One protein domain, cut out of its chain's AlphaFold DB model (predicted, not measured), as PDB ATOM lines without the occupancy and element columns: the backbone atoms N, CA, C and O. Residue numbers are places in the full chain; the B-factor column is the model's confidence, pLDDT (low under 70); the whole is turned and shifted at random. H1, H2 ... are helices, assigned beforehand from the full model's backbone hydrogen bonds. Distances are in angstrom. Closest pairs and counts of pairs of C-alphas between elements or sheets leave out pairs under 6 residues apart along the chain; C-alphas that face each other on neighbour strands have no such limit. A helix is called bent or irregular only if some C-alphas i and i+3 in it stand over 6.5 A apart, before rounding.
ATOM      1  N   ASP A 283      -0.598   0.504  26.681       65.50
ATOM      2  CA  ASP A 283      -0.317   1.921  26.431       65.50
ATOM      3  C   ASP A 283      -1.469   2.505  25.603       65.50
ATOM      4  O   ASP A 283      -1.678   2.111  24.454       65.50
ATOM      5  N   LYS A 284      -2.244   3.429  26.182       66.44
ATOM      6  CA  LYS A 284      -3.422   4.000  25.514       66.44
ATOM      7  C   LYS A 284      -3.062   4.686  24.190       66.44
ATOM      8  O   LYS A 284      -3.880   4.675  23.276       66.44
ATOM      9  N   ALA A 285      -1.842   5.210  24.038       68.69
ATOM     10  CA  ALA A 285      -1.396   5.786  22.770       68.69
ATOM     11  C   ALA A 285      -1.380   4.751  21.626       68.69
ATOM     12  O   ALA A 285      -1.611   5.109  20.472       68.69
ATOM     13  N   GLU A 286      -1.170   3.469  21.939       73.62
ATOM     14  CA  GLU A 286      -1.242   2.363  20.979       73.62
ATOM     15  C   GLU A 286      -2.692   1.913  20.720       73.62
ATOM     16  O   GLU A 286      -3.004   1.526  19.595       73.62
ATOM     17  N   GLU A 287      -3.605   2.032  21.698       74.38
ATOM     18  CA  GLU A 287      -5.055   1.904  21.441       74.38
ATOM     19  C   GLU A 287      -5.513   2.981  20.456       74.38
ATOM     20  O   GLU A 287      -6.037   2.662  19.392       74.38
ATOM     21  N   ASP A 288      -5.203   4.241  20.765       80.62
ATOM     22  CA  ASP A 288      -5.565   5.409  19.963       80.62
ATOM     23  C   ASP A 288      -4.933   5.340  18.557       80.62
ATOM     24  O   ASP A 288      -5.582   5.691  17.570       80.62
ATOM     25  N   ARG A 289      -3.696   4.823  18.423       83.88
ATOM     26  CA  ARG A 289      -3.051   4.577  17.117       83.88
ATOM     27  C   ARG A 289      -3.763   3.485  16.324       83.88
ATOM     28  O   ARG A 289      -3.999   3.666  15.127       83.88
ATOM     29  N   VAL A 290      -4.061   2.343  16.944       81.25
ATOM     30  CA  VAL A 290      -4.702   1.208  16.263       81.25
ATOM     31  C   VAL A 290      -6.140   1.555  15.882       81.25
ATOM     32  O   VAL A 290      -6.532   1.292  14.745       81.25
ATOM     33  N   GLU A 291      -6.894   2.215  16.762       83.81
ATOM     34  CA  GLU A 291      -8.244   2.703  16.473       83.81
ATOM     35  C   GLU A 291      -8.227   3.747  15.349       83.81
ATOM     36  O   GLU A 291      -8.982   3.601  14.393       83.81
ATOM     37  N   ALA A 292      -7.311   4.725  15.364       86.25
ATOM     38  CA  ALA A 292      -7.173   5.689  14.268       86.25
ATOM     39  C   ALA A 292      -6.789   5.025  12.930       86.25
ATOM     40  O   ALA A 292      -7.309   5.403  11.878       86.25
ATOM     41  N   LYS A 293      -5.915   4.009  12.951       82.12
ATOM     42  CA  LYS A 293      -5.520   3.235  11.760       82.12
ATOM     43  C   LYS A 293      -6.699   2.436  11.191       82.12
ATOM     44  O   LYS A 293      -6.884   2.414   9.976       82.12
ATOM     45  N   VAL A 294      -7.513   1.825  12.054       82.25
ATOM     46  CA  VAL A 294      -8.745   1.114  11.668       82.25
ATOM     47  C   VAL A 294      -9.821   2.089  11.186       82.25
ATOM     48  O   VAL A 294     -10.466   1.817  10.180       82.25
ATOM     49  N   ALA A 295      -9.992   3.243  11.832       85.12
ATOM     50  CA  ALA A 295     -10.951   4.267  11.425       85.12
ATOM     51  C   ALA A 295     -10.632   4.823  10.028       85.12
ATOM     52  O   ALA A 295     -11.522   4.886   9.184       85.12
ATOM     53  N   ALA A 296      -9.361   5.134   9.749       84.19
ATOM     54  CA  ALA A 296      -8.921   5.575   8.425       84.19
ATOM     55  C   ALA A 296      -9.102   4.488   7.346       84.19
ATOM     56  O   ALA A 296      -9.465   4.797   6.213       84.19
ATOM     57  N   GLU A 297      -8.893   3.209   7.683       78.06
ATOM     58  CA  GLU A 297      -9.164   2.095   6.765       78.06
ATOM     59  C   GLU A 297     -10.670   1.927   6.494       78.06
ATOM     60  O   GLU A 297     -11.072   1.739   5.345       78.06
ATOM     61  N   MET A 298     -11.508   2.050   7.529       79.50
ATOM     62  CA  MET A 298     -12.970   1.992   7.428       79.50
ATOM     63  C   MET A 298     -13.562   3.187   6.667       79.50
ATOM     64  O   MET A 298     -14.557   3.022   5.969       79.50
ATOM     65  N   GLU A 299     -12.965   4.378   6.762       79.50
ATOM     66  CA  GLU A 299     -13.361   5.546   5.963       79.50
ATOM     67  C   GLU A 299     -12.945   5.384   4.492       79.50
ATOM     68  O   GLU A 299     -13.742   5.635   3.586       79.50
ATOM     69  N   ALA A 300     -11.723   4.898   4.241       77.94
ATOM     70  CA  ALA A 300     -11.218   4.659   2.892       77.94
ATOM     71  C   ALA A 300     -11.915   3.488   2.175       77.94
ATOM     72  O   ALA A 300     -12.001   3.492   0.944       77.94
ATOM     73  N   ASN A 301     -12.391   2.478   2.911       74.88
ATOM     74  CA  ASN A 301     -13.026   1.294   2.334       74.88
ATOM     75  C   ASN A 301     -14.159   0.730   3.234       74.88
ATOM     76  O   ASN A 301     -13.988  -0.322   3.856       74.88
ATOM     77  N   PRO A 302     -15.344   1.386   3.287       64.81
ATOM     78  CA  PRO A 302     -16.421   1.078   4.249       64.81
ATOM     79  C   PRO A 302     -17.006  -0.338   4.187       64.81
ATOM     80  O   PRO A 302     -17.694  -0.769   5.112       64.81
ATOM     81  N   PHE A 303     -16.746  -1.062   3.099       53.81
ATOM     82  CA  PHE A 303     -17.075  -2.474   2.934       53.81
ATOM     83  C   PHE A 303     -15.855  -3.207   2.374       53.81
ATOM     84  O   PHE A 303     -15.837  -3.601   1.209       53.81
ATOM     85  N   SER A 304     -14.823  -3.387   3.203       60.09
ATOM     86  CA  SER A 304     -13.693  -4.239   2.840       60.09
ATOM     87  C   SER A 304     -14.189  -5.652   2.516       60.09
ATOM     88  O   SER A 304     -14.735  -6.340   3.387       60.09
ATOM     89  N   ASP A 305     -13.955  -6.104   1.285       65.12
ATOM     90  CA  ASP A 305     -14.062  -7.522   0.952       65.12
ATOM     91  C   ASP A 305     -13.107  -8.339   1.843       65.12
ATOM     92  O   ASP A 305     -12.172  -7.792   2.438       65.12
ATOM     93  N   ARG A 306     -13.350  -9.647   1.992       60.66
ATOM     94  CA  ARG A 306     -12.608 -10.469   2.971       60.66
ATOM     95  C   ARG A 306     -11.098 -10.435   2.707       60.66
ATOM     96  O   ARG A 306     -10.625 -11.164   1.836       60.66
ATOM     97  N   ARG A 307     -10.351  -9.672   3.518       67.56
ATOM     98  CA  ARG A 307      -8.882  -9.681   3.513       67.56
ATOM     99  C   ARG A 307      -8.369 -11.114   3.621       67.56
ATOM    100  O   ARG A 307      -8.802 -11.882   4.486       67.56
ATOM    101  N   GLY A 308      -7.464 -11.470   2.721       75.00
ATOM    102  CA  GLY A 308      -6.774 -12.743   2.738       75.00
ATOM    103  C   GLY A 308      -5.911 -12.868   3.989       75.00
ATOM    104  O   GLY A 308      -5.424 -11.885   4.545       75.00
ATOM    105  N   MET A 309      -5.666 -14.108   4.422       73.38
ATOM    106  CA  MET A 309      -4.738 -14.359   5.529       73.38
ATOM    107  C   MET A 309      -3.334 -13.805   5.216       73.38
ATOM    108  O   MET A 309      -2.640 -13.370   6.127       73.38
ATOM    109  N   GLY A 310      -2.935 -13.788   3.936       77.06
ATOM    110  CA  GLY A 310      -1.694 -13.166   3.464       77.06
ATOM    111  C   GLY A 310      -1.645 -11.667   3.756       77.06
ATOM    112  O   GLY A 310      -0.739 -11.230   4.455       77.06
ATOM    113  N   ASP A 311      -2.656 -10.917   3.317       78.25
ATOM    114  CA  ASP A 311      -2.781  -9.465   3.502       78.25
ATOM    115  C   ASP A 311      -2.674  -9.069   4.988       78.25
ATOM    116  O   ASP A 311      -2.049  -8.070   5.337       78.25
ATOM    117  N   ILE A 312      -3.250  -9.886   5.878       76.19
ATOM    118  CA  ILE A 312      -3.185  -9.696   7.336       76.19
ATOM    119  C   ILE A 312      -1.752  -9.896   7.857       76.19
ATOM    120  O   ILE A 312      -1.282  -9.099   8.671       76.19
ATOM    121  N   TRP A 313      -1.032 -10.923   7.388       80.62
ATOM    122  CA  TRP A 313       0.374 -11.139   7.756       80.62
ATOM    123  C   TRP A 313       1.312 -10.082   7.163       80.62
ATOM    124  O   TRP A 313       2.269  -9.696   7.829       80.62
ATOM    125  N   GLU A 314       1.049  -9.594   5.951       83.44
ATOM    126  CA  GLU A 314       1.842  -8.543   5.306       83.44
ATOM    127  C   GLU A 314       1.642  -7.189   6.004       83.44
ATOM    128  O   GLU A 314       2.619  -6.524   6.348       83.44
ATOM    129  N   ALA A 315       0.398  -6.834   6.344       79.38
ATOM    130  CA  ALA A 315       0.093  -5.655   7.154       79.38
ATOM    131  C   ALA A 315       0.708  -5.729   8.565       79.38
ATOM    132  O   ALA A 315       1.191  -4.716   9.075       79.38
ATOM    133  N   ALA A 316       0.728  -6.914   9.188       80.44
ATOM    134  CA  ALA A 316       1.390  -7.131  10.474       80.44
ATOM    135  C   ALA A 316       2.921  -7.022  10.364       80.44
ATOM    136  O   ALA A 316       3.543  -6.359  11.189       80.44
ATOM    137  N   ALA A 317       3.531  -7.610   9.330       83.31
ATOM    138  CA  ALA A 317       4.971  -7.512   9.090       83.31
ATOM    139  C   ALA A 317       5.413  -6.062   8.830       83.31
ATOM    140  O   ALA A 317       6.430  -5.626   9.370       83.31
ATOM    141  N   ALA A 318       4.629  -5.296   8.066       83.19
ATOM    142  CA  ALA A 318       4.875  -3.874   7.836       83.19
ATOM    143  C   ALA A 318       4.777  -3.042   9.128       83.19
ATOM    144  O   ALA A 318       5.599  -2.151   9.340       83.19
ATOM    145  N   ASP A 319       3.819  -3.342  10.014       82.69
ATOM    146  CA  ASP A 319       3.694  -2.652  11.306       82.69
ATOM    147  C   ASP A 319       4.851  -3.012  12.258       82.69
ATOM    148  O   ASP A 319       5.404  -2.121  12.897       82.69
ATOM    149  N   CYS A 320       5.309  -4.274  12.273       79.38
ATOM    150  CA  CYS A 320       6.517  -4.669  13.005       79.38
ATOM    151  C   CYS A 320       7.768  -3.926  12.512       79.38
ATOM    152  O   CYS A 320       8.518  -3.410  13.335       79.38
ATOM    153  N   VAL A 321       7.981  -3.808  11.195       82.38
ATOM    154  CA  VAL A 321       9.121  -3.052  10.635       82.38
ATOM    155  C   VAL A 321       9.023  -1.558  10.974       82.38
ATOM    156  O   VAL A 321      10.036  -0.930  11.281       82.38
ATOM    157  N   ALA A 322       7.816  -0.983  10.977       77.38
ATOM    158  CA  ALA A 322       7.602   0.401  11.397       77.38
ATOM    159  C   ALA A 322       7.894   0.611  12.895       77.38
ATOM    160  O   ALA A 322       8.515   1.607  13.260       77.38
ATOM    161  N   GLN A 323       7.508  -0.333  13.761       72.94
ATOM    162  CA  GLN A 323       7.849  -0.299  15.186       72.94
ATOM    163  C   GLN A 323       9.356  -0.489  15.422       72.94
ATOM    164  O   GLN A 323       9.948   0.273  16.182       72.94
ATOM    165  N   GLU A 324      10.008  -1.441  14.744       75.75
ATOM    166  CA  GLU A 324      11.467  -1.635  14.826       75.75
ATOM    167  C   GLU A 324      12.236  -0.372  14.405       75.75
ATOM    168  O   GLU A 324      13.214  -0.013  15.056       75.75
ATOM    169  N   ALA A 325      11.765   0.359  13.388       73.69
ATOM    170  CA  ALA A 325      12.361   1.630  12.976       73.69
ATOM    171  C   ALA A 325      12.230   2.746  14.034       73.69
ATOM    172  O   ALA A 325      13.134   3.569  14.152       73.69
ATOM    173  N   LEU A 326      11.145   2.767  14.821       68.56
ATOM    174  CA  LEU A 326      10.980   3.709  15.937       68.56
ATOM    175  C   LEU A 326      11.900   3.356  17.119       68.56
ATOM    176  O   LEU A 326      12.541   4.239  17.680       68.56
ATOM    177  N   TYR A 327      12.025   2.069  17.461       59.16
ATOM    178  CA  TYR A 327      12.887   1.598  18.558       59.16
ATOM    179  C   TYR A 327      14.395   1.584  18.233       59.16
ATOM    180  O   TYR A 327      15.206   1.312  19.117       59.16
ATOM    181  N   LEU A 328      14.778   1.875  16.987       64.88
ATOM    182  CA  LEU A 328      16.168   2.038  16.533       64.88
ATOM    183  C   LEU A 328      16.500   3.505  16.172       64.88
ATOM    184  O   LEU A 328      17.499   3.757  15.497       64.88
TER     185      LEU A 328
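AT A GLANCE: This is residues 283 to 328 of the 330 residues of the protein "Transposase-like protein" of Beauveria bassiana (strain ARSEF 2860) (UniProt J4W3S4). Two helices make an open, skewed U: H1 runs out, the link of residues 301 to 308 turns the backbone round, and H2 folds back with open space between it and H1. The helices are the two arms of the U, and the link joins them at its closed end. The printed part has 46 residues with two named helices, H1 then H2, and no named strand; its class is all helix. The whole is loose, with a radius of gyration of the C-alphas of 12.3 A, and the C-alphas span 35 by 24 by 15 A.

IN THESE COORDINATES: H1 holds residues 284 to 300 and measures 23.9 A from first to last C-alpha. It begins with C-alpha 284 at (-3.422, 4.000, 25.514) and ends with C-alpha 300 at (-11.218, 4.659, 2.892). H2, the longest helix by residues with 19, holds residues 309 to 327 and measures 27.1 A, from C-alpha 309 at (-4.738, -14.359, 5.529) to C-alpha 327 at (12.887, 1.598, 18.558).

HOW THE PARTS SIT: H1 and H2 are apart, with no C-alpha of the one within 8 A of the other. The N-to-C direction of H1 is (-0.46, 0.00, -0.89), and that of H2 is (0.64, 0.60, 0.48). The link between them, of 8 residues, is short but not tight. In H1 and H2 every O i to N i+4 pair is within hydrogen-bond range. Neither helix is bent or irregular.

THE WHOLE: The two C-alphas farthest apart, those of Phe 303 and Leu 328, are 36.2 A from each other, while those of Asp 283 and Leu 328, the first and last printed, are 19.2 A apart. Residues 283 to 328 stand free, of which 284 to 300 belong to H1 and 309 to 327 belong to H2. The printed part has no cut. Its mean pLDDT is 75.4, and residues 283 to 285, 302 to 307 and 326 to 328 are under 70.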